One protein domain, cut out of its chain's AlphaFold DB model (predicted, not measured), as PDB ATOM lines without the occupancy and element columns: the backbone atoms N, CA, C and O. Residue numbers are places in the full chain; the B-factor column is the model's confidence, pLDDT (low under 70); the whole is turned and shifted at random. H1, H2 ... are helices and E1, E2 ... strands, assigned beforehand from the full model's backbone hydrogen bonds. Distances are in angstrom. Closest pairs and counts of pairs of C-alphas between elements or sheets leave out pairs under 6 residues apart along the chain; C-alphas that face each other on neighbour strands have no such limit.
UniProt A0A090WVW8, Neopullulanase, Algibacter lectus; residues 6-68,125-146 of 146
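This is residues 6 to 68 and 125 to 146 of the 146 residues of the protein "Neopullulanase" of Algibacter lectus (UniProt A0A090WVW8). A body built largely of loops has the short strand E1 near its middle, helix H1 towards one end of its long axis and a small two-strand sheet, E2 beside E3, towards the other, while helix H2 runs along one side, next to E1. Residues 52 to 63 run back from the H1 end to the sheet. The printed part has 85 residues, with two named helices and three named strands in the order E1, H1, E2, E3, H2; the sheet E2 - E3 is antiparallel. The class is mixed, helices and strands, with 37 residues, under half, in named elements. The whole is compact, with a radius of gyration of the C-alphas of 13.1 A and spans of 38 by 27 by 18 A.

Residues 6 to 27 hold no named element. E1, residues 28 to 32, pairs with no named strand. Its closest C-alphas to H1, residues 39 to 51, are those of Ile 32 and Leu 39, 5.7 A apart. E2, residues 64 to 66, and E3, residues 125 to 127, are antiparallel neighbours at 147 degrees, with N 65 and O 126 at 3.1 A and N 126 and O 65 at 3.0 A, within hydrogen-bond range. E1 and E2 are only just apart, their closest C-alphas at 8.4 A. The closest C-alphas of E1 and H2, residues 132 to 144, are those of Tyr 30 and Asn 137, 7.2 A apart. H1 and H2 are apart. In both helices every O i to N i+4 pair is within hydrogen-bond range.

E1 begins at C-alpha 28 (-43.940, -50.554, -23.939) and is 8.4 A long. H1 is 18.5 A, E2 7.0 A, E3 6.6 A and H2 17.8 A long from first to last C-alpha. H2 ends at C-alpha 144 (-36.655, -60.896, -36.989).

The two C-alphas farthest apart, those of Arg 52 and Ile 129, are 39.2 A apart. Residues 69 to 124 are not printed, and C-alphas 68 and 125 are 9.3 A apart across the cut. The link from H1 to E2 is long, and that from E3 to H2 is tight. The mean pLDDT of the printed part is 84.1; residues 125 and 128 to 146 are under 70.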
ATOM      1  N   ILE A   6     -43.312 -45.766 -46.902       95.88
ATOM      2  CA  ILE A   6     -44.256 -45.356 -45.866       95.88
ATOM      3  C   ILE A   6     -43.457 -45.182 -44.574       95.88
ATOM      4  O   ILE A   6     -42.693 -46.066 -44.190       95.88
ATOM      5  N   TRP A   7     -43.652 -44.049 -43.909       96.50
ATOM      6  CA  TRP A   7     -43.095 -43.751 -42.593       96.50
ATOM      7  C   TRP A   7     -44.248 -43.273 -41.702       96.50
ATOM      8  O   TRP A   7     -44.636 -42.106 -41.783       96.50
ATOM      9  N   PRO A   8     -44.882 -44.176 -40.934       94.81
ATOM     10  CA  PRO A   8     -45.880 -43.783 -39.957       94.81
ATOM     11  C   PRO A   8     -45.191 -43.201 -38.717       94.81
ATOM     12  O   PRO A   8     -44.059 -43.571 -38.404       94.81
ATOM     13  N   CYS A   9     -45.910 -42.359 -37.973       95.12
ATOM     14  CA  CYS A   9     -45.559 -42.055 -36.585       95.12
ATOM     15  C   CYS A   9     -45.424 -43.356 -35.765       95.12
ATOM     16  O   CYS A   9     -45.902 -44.409 -36.203       95.12
ATOM     17  N   PRO A  10     -44.820 -43.311 -34.565       94.88
ATOM     18  CA  PRO A  10     -44.582 -44.527 -33.807       94.88
ATOM     19  C   PRO A  10     -45.864 -45.309 -33.499       94.88
ATOM     20  O   PRO A  10     -46.858 -44.745 -33.046       94.88
ATOM     21  N   LEU A  11     -45.811 -46.623 -33.733       95.06
ATOM     22  CA  LEU A  11     -46.935 -47.553 -33.549       95.06
ATOM     23  C   LEU A  11     -46.791 -48.431 -32.299       95.06
ATOM     24  O   LEU A  11     -47.620 -49.307 -32.066       95.06
ATOM     25  N   LEU A  12     -45.720 -48.241 -31.525       94.00
ATOM     26  CA  LEU A  12     -45.525 -48.954 -30.265       94.00
ATOM     27  C   LEU A  12     -46.466 -48.417 -29.194       94.00
ATOM     28  O   LEU A  12     -46.919 -47.274 -29.266       94.00
ATOM     29  N   THR A  13     -46.737 -49.259 -28.202       95.31
ATOM     30  CA  THR A  13     -47.730 -48.974 -27.168       95.31
ATOM     31  C   THR A  13     -47.414 -47.670 -26.447       95.31
ATOM     32  O   THR A  13     -46.322 -47.488 -25.904       95.31
ATOM     33  N   ASN A  14     -48.398 -46.776 -26.425       95.62
ATOM     34  CA  ASN A  14     -48.376 -45.527 -25.676       95.62
ATOM     35  C   ASN A  14     -49.643 -45.453 -24.815       95.62
ATOM     36  O   ASN A  14     -50.638 -44.842 -25.197       95.62
ATOM     37  N   ASP A  15     -49.623 -46.083 -23.645       95.56
ATOM     38  CA  ASP A  15     -50.761 -46.144 -22.717       95.56
ATOM     39  C   ASP A  15     -50.812 -44.934 -21.765       95.56
ATOM     40  O   ASP A  15     -51.035 -45.032 -20.559       95.56
ATOM     41  N   MET A  16     -50.532 -43.749 -22.308       94.25
ATOM     42  CA  MET A  16     -50.670 -42.492 -21.582       94.25
ATOM     43  C   MET A  16     -52.138 -42.050 -21.561       94.25
ATOM     44  O   MET A  16     -52.816 -42.043 -22.594       94.25
ATOM     45  N   ALA A  17     -52.604 -41.594 -20.395       91.50
ATOM     46  CA  ALA A  17     -53.983 -41.132 -20.201       91.50
ATOM     47  C   ALA A  17     -54.371 -39.973 -21.135       91.50
ATOM     48  O   ALA A  17     -55.515 -39.875 -21.568       91.50
ATOM     49  N   ASN A  18     -53.406 -39.112 -21.469       90.75
ATOM     50  CA  ASN A  18     -53.578 -37.985 -22.378       90.75
ATOM     51  C   ASN A  18     -52.551 -38.061 -23.510       90.75
ATOM     52  O   ASN A  18     -51.435 -38.538 -23.313       90.75
ATOM     53  N   SER A  19     -52.919 -37.545 -24.683       89.69
ATOM     54  CA  SER A  19     -52.026 -37.386 -25.843       89.69
ATOM     55  C   SER A  19     -51.388 -38.675 -26.383       89.69
ATOM     56  O   SER A  19     -50.491 -38.610 -27.215       89.69
ATOM     57  N   SER A  20     -51.878 -39.857 -26.012       93.62
ATOM     58  CA  SER A  20     -51.303 -41.131 -26.467       93.62
ATOM     59  C   SER A  20     -51.292 -41.327 -27.990       93.62
ATOM     60  O   SER A  20     -50.419 -42.016 -28.516       93.62
ATOM     61  N   TYR A  21     -52.199 -40.663 -28.714       94.00
ATOM     62  CA  TYR A  21     -52.345 -40.766 -30.171       94.00
ATOM     63  C   TYR A  21     -51.076 -40.428 -30.974       94.00
ATOM     64  O   TYR A  21     -50.950 -40.875 -32.111       94.00
ATOM     65  N   HIS A  22     -50.147 -39.628 -30.431       93.56
ATOM     66  CA  HIS A  22     -48.938 -39.239 -31.161       93.56
ATOM     67  C   HIS A  22     -47.833 -40.311 -31.139       93.56
ATOM     68  O   HIS A  22     -46.868 -40.191 -31.886       93.56
ATOM     69  N   GLY A  23     -47.909 -41.323 -30.264       92.50
ATOM     70  CA  GLY A  23     -46.961 -42.453 -30.223       92.50
ATOM     71  C   GLY A  23     -45.591 -42.190 -29.570       92.50
ATOM     72  O   GLY A  23     -44.978 -43.110 -29.048       92.50
ATOM     73  N   TYR A  24     -45.115 -40.943 -29.517       93.19
ATOM     74  CA  TYR A  24     -43.782 -40.607 -28.973       93.19
ATOM     75  C   TYR A  24     -43.543 -40.833 -27.462       93.19
ATOM     76  O   TYR A  24     -42.392 -40.836 -27.049       93.19
ATOM     77  N   ALA A  25     -44.571 -41.052 -26.634       92.75
ATOM     78  CA  ALA A  25     -44.421 -41.309 -25.193       92.75
ATOM     79  C   ALA A  25     -44.638 -42.799 -24.874       92.75
ATOM     80  O   ALA A  25     -45.554 -43.166 -24.142       92.75
ATOM     81  N   MET A  26     -43.824 -43.665 -25.482       92.94
ATOM     82  CA  MET A  26     -44.001 -45.122 -25.422       92.94
ATOM     83  C   MET A  26     -43.974 -45.648 -23.985       92.94
ATOM     84  O   MET A  26     -43.098 -45.286 -23.196       92.94
ATOM     85  N   THR A  27     -44.911 -46.538 -23.673       93.50
ATOM     86  CA  THR A  27     -45.039 -47.227 -22.383       93.50
ATOM     87  C   THR A  27     -44.672 -48.708 -22.465       93.50
ATOM     88  O   THR A  27     -44.459 -49.334 -21.428       93.50
ATOM     89  N   ASP A  28     -44.558 -49.256 -23.678       92.00
ATOM     90  CA  ASP A  28     -43.940 -50.554 -23.939       92.00
ATOM     91  C   ASP A  28     -43.217 -50.533 -25.293       92.00
ATOM     92  O   ASP A  28     -43.819 -50.332 -26.351       92.00
ATOM     93  N   PHE A  29     -41.904 -50.762 -25.265       90.00
ATOM     94  CA  PHE A  29     -41.087 -50.810 -26.469       90.00
ATOM     95  C   PHE A  29     -41.215 -52.113 -27.261       90.00
ATOM     96  O   PHE A  29     -40.637 -52.188 -28.335       90.00
ATOM     97  N   TYR A  30     -41.894 -53.159 -26.799       87.38
ATOM     98  CA  TYR A  30     -41.926 -54.470 -27.471       87.38
ATOM     99  C   TYR A  30     -43.250 -54.767 -28.170       87.38
ATOM    100  O   TYR A  30     -43.286 -55.621 -29.053       87.38
ATOM    101  N   GLN A  31     -44.307 -54.038 -27.826       91.25
ATOM    102  CA  GLN A  31     -45.658 -54.308 -28.305       91.25
ATOM    103  C   GLN A  31     -46.168 -53.195 -29.217       91.25
ATOM    104  O   GLN A  31     -45.996 -52.007 -28.925       91.25
ATOM    105  N   ILE A  32     -46.820 -53.594 -30.314       94.25
ATOM    106  CA  ILE A  32     -47.661 -52.693 -31.106       94.25
ATOM    107  C   ILE A  32     -48.821 -52.241 -30.230       94.25
ATOM    108  O   ILE A  32     -49.366 -53.033 -29.462       94.25
ATOM    109  N   ASP A  33     -49.173 -50.966 -30.337       95.75
ATOM    110  CA  ASP A  33     -50.312 -50.432 -29.620       95.75
ATOM    111  C   ASP A  33     -51.594 -51.177 -30.038       95.75
ATOM    112  O   ASP A  33     -51.929 -51.169 -31.230       95.75
ATOM    113  N   PRO A  34     -52.348 -51.774 -29.097       96.19
ATOM    114  CA  PRO A  34     -53.544 -52.551 -29.423       96.19
ATOM    115  C   PRO A  34     -54.611 -51.768 -30.197       96.19
ATOM    116  O   PRO A  34     -55.471 -52.369 -30.839       96.19
ATOM    117  N   ARG A  35     -54.573 -50.427 -30.163       96.25
ATOM    118  CA  ARG A  35     -55.474 -49.565 -30.944       96.25
ATOM    119  C   ARG A  35     -55.145 -49.557 -32.440       96.25
ATOM    120  O   ARG A  35     -56.019 -49.216 -33.234       96.25
ATOM    121  N   PHE A  36     -53.918 -49.914 -32.824       96.31
ATOM    122  CA  PHE A  36     -53.504 -50.084 -34.221       96.31
ATOM    123  C   PHE A  36     -53.590 -51.538 -34.692       96.31
ATOM    124  O   PHE A  36     -53.777 -51.764 -35.886       96.31
ATOM    125  N   GLY A  37     -53.468 -52.498 -33.776       94.75
ATOM    126  CA  GLY A  37     -53.568 -53.924 -34.068       94.75
ATOM    127  C   GLY A  37     -52.532 -54.734 -33.300       94.75
ATOM    128  O   GLY A  37     -52.120 -54.381 -32.196       94.75
ATOM    129  N   THR A  38     -52.119 -55.840 -33.896       94.50
ATOM    130  CA  THR A  38     -51.162 -56.797 -33.345       94.50
ATOM    131  C   THR A  38     -49.799 -56.685 -34.026       94.50
ATOM    132  O   THR A  38     -49.618 -55.996 -35.034       94.50
ATOM    133  N   LEU A  39     -48.806 -57.402 -33.490       90.00
ATOM    134  CA  LEU A  39     -47.522 -57.556 -34.171       90.00
ATOM    135  C   LEU A  39     -47.686 -58.233 -35.541       90.00
ATOM    136  O   LEU A  39     -46.987 -57.860 -36.479       90.00
ATOM    137  N   ASP A  40     -48.618 -59.178 -35.675       92.44
ATOM    138  CA  ASP A  40     -48.876 -59.865 -36.942       92.44
ATOM    139  C   ASP A  40     -49.482 -58.917 -37.984       92.44
ATOM    140  O   ASP A  40     -49.061 -58.946 -39.138       92.44
ATOM    141  N   ASP A  41     -50.356 -57.990 -37.577       95.12
ATOM    142  CA  ASP A  41     -50.877 -56.946 -38.474       95.12
ATOM    143  C   ASP A  41     -49.754 -56.019 -38.977       95.12
ATOM    144  O   ASP A  41     -49.721 -55.624 -40.147       95.12
ATOM    145  N   TYR A  42     -48.783 -55.690 -38.114       93.12
ATOM    146  CA  TYR A  42     -47.607 -54.906 -38.510       93.12
ATOM    147  C   TYR A  42     -46.707 -55.669 -39.498       93.12
ATOM    148  O   TYR A  42     -46.199 -55.078 -40.457       93.12
ATOM    149  N   ARG A  43     -46.543 -56.985 -39.315       91.88
ATOM    150  CA  ARG A  43     -45.818 -57.853 -40.262       91.88
ATOM    151  C   ARG A  43     -46.548 -57.939 -41.596       91.88
ATOM    152  O   ARG A  43     -45.932 -57.758 -42.643       91.88
ATOM    153  N   GLU A  44     -47.868 -58.095 -41.568       95.31
ATOM    154  CA  GLU A  44     -48.693 -58.103 -42.772       95.31
ATOM    155  C   GLU A  44     -48.572 -56.779 -43.548       95.31
ATOM    156  O   GLU A  44     -48.452 -56.785 -44.778       95.31
ATOM    157  N   LEU A  45     -48.545 -55.635 -42.852       94.75
ATOM    158  CA  LEU A  45     -48.280 -54.327 -43.459       94.75
ATOM    159  C   LEU A  45     -46.905 -54.288 -44.142       94.75
ATOM    160  O   LEU A  45     -46.797 -53.788 -45.268       94.75
ATOM    161  N   ALA A  46     -45.866 -54.804 -43.486       93.94
ATOM    162  CA  ALA A  46     -44.516 -54.859 -44.038       93.94
ATOM    163  C   ALA A  46     -44.459 -55.738 -45.299       93.94
ATOM    164  O   ALA A  46     -43.955 -55.290 -46.335       93.94
ATOM    165  N   ASP A  47     -45.057 -56.928 -45.261       95.44
ATOM    166  CA  ASP A  47     -45.097 -57.872 -46.382       95.44
ATOM    167  C   ASP A  47     -45.870 -57.310 -47.575       95.44
ATOM    168  O   ASP A  47     -45.386 -57.304 -48.714       95.44
ATOM    169  N   LYS A  48     -47.052 -56.742 -47.319       96.50
ATOM    170  CA  LYS A  48     -47.868 -56.075 -48.341       96.50
ATOM    171  C   LYS A  48     -47.152 -54.876 -48.956       96.50
ATOM    172  O   LYS A  48     -47.318 -54.632 -50.156       96.50
ATOM    173  N   SER A  49     -46.388 -54.124 -48.168       95.56
ATOM    174  CA  SER A  49     -45.595 -52.993 -48.661       95.56
ATOM    175  C   SER A  49     -44.451 -53.490 -49.545       95.56
ATOM    176  O   SER A  49     -44.316 -53.049 -50.688       95.56
ATOM    177  N   ARG A  50     -43.706 -54.500 -49.079       95.19
ATOM    178  CA  ARG A  50     -42.595 -55.120 -49.809       95.19
ATOM    179  C   ARG A  50     -43.038 -55.697 -51.154       95.19
ATOM    180  O   ARG A  50     -42.399 -55.415 -52.166       95.19
ATOM    181  N   ALA A  51     -44.159 -56.419 -51.193       96.94
ATOM    182  CA  ALA A  51     -44.729 -56.977 -52.424       96.94
ATOM    183  C   ALA A  51     -45.080 -55.903 -53.473       96.94
ATOM    184  O   ALA A  51     -45.158 -56.191 -54.665       96.94
ATOM    185  N   ARG A  52     -45.276 -54.652 -53.036       96.56
ATOM    186  CA  ARG A  52     -45.555 -53.489 -53.889       96.56
ATOM    187  C   ARG A  52     -44.313 -52.640 -54.182       96.56
ATOM    188  O   ARG A  52     -44.444 -51.576 -54.780       96.56
ATOM    189  N   GLY A  53     -43.124 -53.070 -53.754       96.31
ATOM    190  CA  GLY A  53     -41.894 -52.285 -53.877       96.31
ATOM    191  C   GLY A  53     -41.857 -51.048 -52.968       96.31
ATOM    192  O   GLY A  53     -41.127 -50.102 -53.257       96.31
ATOM    193  N   ILE A  54     -42.646 -51.039 -51.888       97.25
ATOM    194  CA  ILE A  54     -42.737 -49.944 -50.918       97.25
ATOM    195  C   ILE A  54     -41.957 -50.321 -49.656       97.25
ATOM    196  O   ILE A  54     -42.184 -51.373 -49.059       97.25
ATOM    197  N   LYS A  55     -41.048 -49.447 -49.223       94.81
ATOM    198  CA  LYS A  55     -40.303 -49.597 -47.966       94.81
ATOM    199  C   LYS A  55     -41.160 -49.158 -46.779       94.81
ATOM    200  O   LYS A  55     -41.775 -48.099 -46.840       94.81
ATOM    201  N   LEU A  56     -41.154 -49.919 -45.691       94.44
ATOM    202  CA  LEU A  56     -41.743 -49.498 -44.419       94.44
ATOM    203  C   LEU A  56     -40.625 -49.016 -43.488       94.44
ATOM    204  O   LEU A  56     -39.679 -49.756 -43.228       94.44
ATOM    205  N   ILE A  57     -40.711 -47.769 -43.029       93.12
ATOM    206  CA  ILE A  57     -39.744 -47.142 -42.119       93.12
ATOM    207  C   ILE A  57     -40.368 -47.089 -40.728       93.12
ATOM    208  O   ILE A  57     -41.477 -46.590 -40.575       93.12
ATOM    209  N   MET A  58     -39.661 -47.589 -39.717       90.75
ATOM    210  CA  MET A  58     -40.106 -47.515 -38.329       90.75
ATOM    211  C   MET A  58     -39.632 -46.213 -37.680       90.75
ATOM    212  O   MET A  58     -38.434 -45.933 -37.657       90.75
ATOM    213  N   ASP A  59     -40.566 -45.448 -37.119       91.44
ATOM    214  CA  ASP A  59     -40.256 -44.290 -36.283       91.44
ATOM    215  C   ASP A  59     -39.910 -44.747 -34.860       91.44
ATOM    216  O   ASP A  59     -40.775 -45.208 -34.108       91.44
ATOM    217  N   GLN A  60     -38.624 -44.692 -34.516       86.19
ATOM    218  CA  GLN A  60     -38.102 -45.181 -33.244       86.19
ATOM    219  C   GLN A  60     -37.679 -44.017 -32.347       86.19
ATOM    220  O   GLN A  60     -36.815 -43.214 -32.699       86.19
ATOM    221  N   VAL A  61     -38.215 -44.002 -31.126       85.81
ATOM    222  CA  VAL A  61     -37.782 -43.095 -30.059       85.81
ATOM    223  C   VAL A  61     -36.756 -43.816 -29.193       85.81
ATOM    224  O   VAL A  61     -37.028 -44.893 -28.667       85.81
ATOM    225  N   ALA A  62     -35.555 -43.247 -29.089       81.12
ATOM    226  CA  ALA A  62     -34.432 -43.862 -28.375       81.12
ATOM    227  C   ALA A  62     -33.985 -43.074 -27.131       81.12
ATOM    228  O   ALA A  62     -33.206 -43.570 -26.328       81.12
ATOM    229  N   ASN A  63     -34.432 -41.830 -26.979       82.50
ATOM    230  CA  ASN A  63     -33.956 -40.933 -25.925       82.50
ATOM    231  C   ASN A  63     -34.879 -40.885 -24.701       82.50
ATOM    232  O   ASN A  63     -34.408 -40.534 -23.628       82.50
ATOM    233  N   HIS A  64     -36.168 -41.209 -24.828       87.12
ATOM    234  CA  HIS A  64     -37.118 -41.132 -23.720       87.12
ATOM    235  C   HIS A  64     -38.202 -42.208 -23.785       87.12
ATOM    236  O   HIS A  64     -38.428 -42.821 -24.829       87.12
ATOM    237  N   CYS A  65     -38.887 -42.401 -22.658       90.44
ATOM    238  CA  CYS A  65     -40.133 -43.161 -22.549       90.44
ATOM    239  C   CYS A  65     -41.227 -42.298 -21.899       90.44
ATOM    240  O   CYS A  65     -40.940 -41.216 -21.380       90.44
ATOM    241  N   GLY A  66     -42.483 -42.739 -21.985       90.62
ATOM    242  CA  GLY A  66     -43.604 -42.072 -21.325       90.62
ATOM    243  C   GLY A  66     -43.653 -42.366 -19.825       90.62
ATOM    244  O   GLY A  66     -43.260 -43.445 -19.385       90.62
ATOM    245  N   SER A  67     -44.238 -41.459 -19.039       90.31
ATOM    246  CA  SER A  67     -44.375 -41.632 -17.581       90.31
ATOM    247  C   SER A  67     -45.257 -42.815 -17.166       90.31
ATOM    248  O   SER A  67     -45.233 -43.228 -16.010       90.31
ATOM    249  N   GLY A  68     -46.048 -43.357 -18.092       90.69
ATOM    250  CA  GLY A  68     -46.821 -44.589 -17.925       90.69
ATOM    251  C   GLY A  68     -46.030 -45.869 -18.216       90.69
ATOM    252  O   GLY A  68     -46.597 -46.955 -18.118       90.69
ATOM    253  N   CYS A 125     -42.240 -37.185 -20.330       68.44
ATOM    254  CA  CYS A 125     -41.260 -37.857 -21.188       68.44
ATOM    255  C   CYS A 125     -39.889 -37.924 -20.498       68.44
ATOM    256  O   CYS A 125     -39.086 -36.988 -20.604       68.44
ATOM    257  N   GLN A 126     -39.616 -39.037 -19.811       73.69
ATOM    258  CA  GLN A 126     -38.386 -39.245 -19.041       73.69
ATOM    259  C   GLN A 126     -37.229 -39.675 -19.934       73.69
ATOM    260  O   GLN A 126     -37.342 -40.677 -20.647       73.69
ATOM    261  N   ILE A 127     -36.104 -38.955 -19.860       72.19
ATOM    262  CA  ILE A 127     -34.900 -39.323 -20.615       72.19
ATOM    263  C   ILE A 127     -34.207 -40.519 -19.972       72.19
ATOM    264  O   ILE A 127     -33.919 -40.528 -18.773       72.19
ATOM    265  N   LEU A 128     -33.905 -41.498 -20.820       64.94
ATOM    266  CA  LEU A 128     -33.197 -42.723 -20.481       64.94
ATOM    267  C   LEU A 128     -31.686 -42.507 -20.614       64.94
ATOM    268  O   LEU A 128     -31.226 -41.926 -21.597       64.94
ATOM    269  N   ILE A 129     -30.910 -43.019 -19.659       59.22
ATOM    270  CA  ILE A 129     -29.438 -42.998 -19.728       59.22
ATOM    271  C   ILE A 129     -28.922 -44.114 -20.649       59.22
ATOM    272  O   ILE A 129     -27.976 -43.916 -21.414       59.22
ATOM    273  N   SER A 130     -29.558 -45.291 -20.622       55.06
ATOM    274  CA  SER A 130     -29.110 -46.457 -21.390       55.06
ATOM    275  C   SER A 130     -29.937 -46.677 -22.656       55.06
ATOM    276  O   SER A 130     -31.055 -47.189 -22.630       55.06
ATOM    277  N   VAL A 131     -29.334 -46.352 -23.800       58.12
ATOM    278  CA  VAL A 131     -29.907 -46.587 -25.139       58.12
ATOM    279  C   VAL A 131     -29.696 -48.043 -25.601       58.12
ATOM    280  O   VAL A 131     -30.282 -48.482 -26.587       58.12
ATOM    281  N   ILE A 132     -28.868 -48.831 -24.899       52.12
ATOM    282  CA  ILE A 132     -28.424 -50.169 -25.339       52.12
ATOM    283  C   ILE A 132     -29.604 -51.142 -25.505       52.12
ATOM    284  O   ILE A 132     -29.663 -51.874 -26.496       52.12
ATOM    285  N   HIS A 133     -30.578 -51.106 -24.592       58.16
ATOM    286  CA  HIS A 133     -31.795 -51.925 -24.690       58.16
ATOM    287  C   HIS A 133     -32.633 -51.571 -25.931       58.16
ATOM    288  O   HIS A 133     -33.217 -52.441 -26.579       58.16
ATOM    289  N   LEU A 134     -32.646 -50.290 -26.303       61.44
ATOM    290  CA  LEU A 134     -33.426 -49.772 -27.426       61.44
ATOM    291  C   LEU A 134     -32.789 -50.156 -28.765       61.44
ATOM    292  O   LEU A 134     -33.503 -50.487 -29.712       61.44
ATOM    293  N   TRP A 135     -31.455 -50.214 -28.833       54.06
ATOM    294  CA  TRP A 135     -30.730 -50.703 -30.011       54.06
ATOM    295  C   TRP A 135     -30.987 -52.186 -30.283       54.06
ATOM    296  O   TRP A 135     -31.278 -52.553 -31.422       54.06
ATOM    297  N   GLN A 136     -30.933 -53.039 -29.255       57.56
ATOM    298  CA  GLN A 136     -31.237 -54.468 -29.409       57.56
ATOM    299  C   GLN A 136     -32.701 -54.703 -29.803       57.56
ATOM    300  O   GLN A 136     -32.971 -55.538 -30.663       57.56
ATOM    301  N   ASN A 137     -33.638 -53.928 -29.249       62.59
ATOM    302  CA  ASN A 137     -35.053 -53.976 -29.626       62.59
ATOM    303  C   ASN A 137     -35.272 -53.565 -31.095       62.59
ATOM    304  O   ASN A 137     -35.942 -54.267 -31.854       62.59
ATOM    305  N   THR A 138     -34.643 -52.469 -31.519       62.66
ATOM    306  CA  THR A 138     -34.735 -51.977 -32.900       62.66
ATOM    307  C   THR A 138     -34.165 -53.000 -33.884       62.66
ATOM    308  O   THR A 138     -34.813 -53.338 -34.873       62.66
ATOM    309  N   LEU A 139     -32.985 -53.559 -33.589       56.19
ATOM    310  CA  LEU A 139     -32.382 -54.618 -34.400       56.19
ATOM    311  C   LEU A 139     -33.241 -55.881 -34.419       56.19
ATOM    312  O   LEU A 139     -33.405 -56.472 -35.481       56.19
ATOM    313  N   PHE A 140     -33.840 -56.268 -33.290       58.44
ATOM    314  CA  PHE A 140     -34.742 -57.414 -33.243       58.44
ATOM    315  C   PHE A 140     -35.922 -57.241 -34.209       58.44
ATOM    316  O   PHE A 140     -36.233 -58.150 -34.973       58.44
ATOM    317  N   LYS A 141     -36.530 -56.052 -34.253       63.12
ATOM    318  CA  LYS A 141     -37.659 -55.765 -35.150       63.12
ATOM    319  C   LYS A 141     -37.265 -55.646 -36.617       63.12
ATOM    320  O   LYS A 141     -38.021 -56.086 -37.473       63.12
ATOM    321  N   ILE A 142     -36.086 -55.099 -36.910       61.16
ATOM    322  CA  ILE A 142     -35.571 -55.015 -38.285       61.16
ATOM    323  C   ILE A 142     -35.188 -56.403 -38.819       61.16
ATOM    324  O   ILE A 142     -35.427 -56.692 -39.988       61.16
ATOM    325  N   VAL A 143     -34.576 -57.250 -37.983       55.12
ATOM    326  CA  VAL A 143     -33.965 -58.523 -38.407       55.12
ATOM    327  C   VAL A 143     -34.926 -59.706 -38.297       55.12
ATOM    328  O   VAL A 143     -34.923 -60.563 -39.174       55.12
ATOM    329  N   PHE A 144     -35.743 -59.770 -37.245       45.62
ATOM    330  CA  PHE A 144     -36.655 -60.896 -36.989       45.62
ATOM    331  C   PHE A 144     -38.132 -60.549 -37.221       45.62
ATOM    332  O   PHE A 144     -38.981 -61.441 -37.204       45.62
ATOM    333  N   GLY A 145     -38.451 -59.268 -37.425       48.22
ATOM    334  CA  GLY A 145     -39.807 -58.785 -37.687       48.22
ATOM    335  C   GLY A 145     -40.185 -58.678 -39.167       48.22
ATOM    336  O   GLY A 145     -41.299 -58.243 -39.445       48.22
ATOM    337  N   GLY A 146     -39.303 -59.053 -40.101       40.59
ATOM    338  CA  GLY A 146     -39.545 -58.948 -41.547       40.59
ATOM    339  C   GLY A 146     -39.259 -60.207 -42.341       40.59
ATOM    340  O   GLY A 146     -38.982 -61.261 -41.727       40.59
TER     341      GLY A 146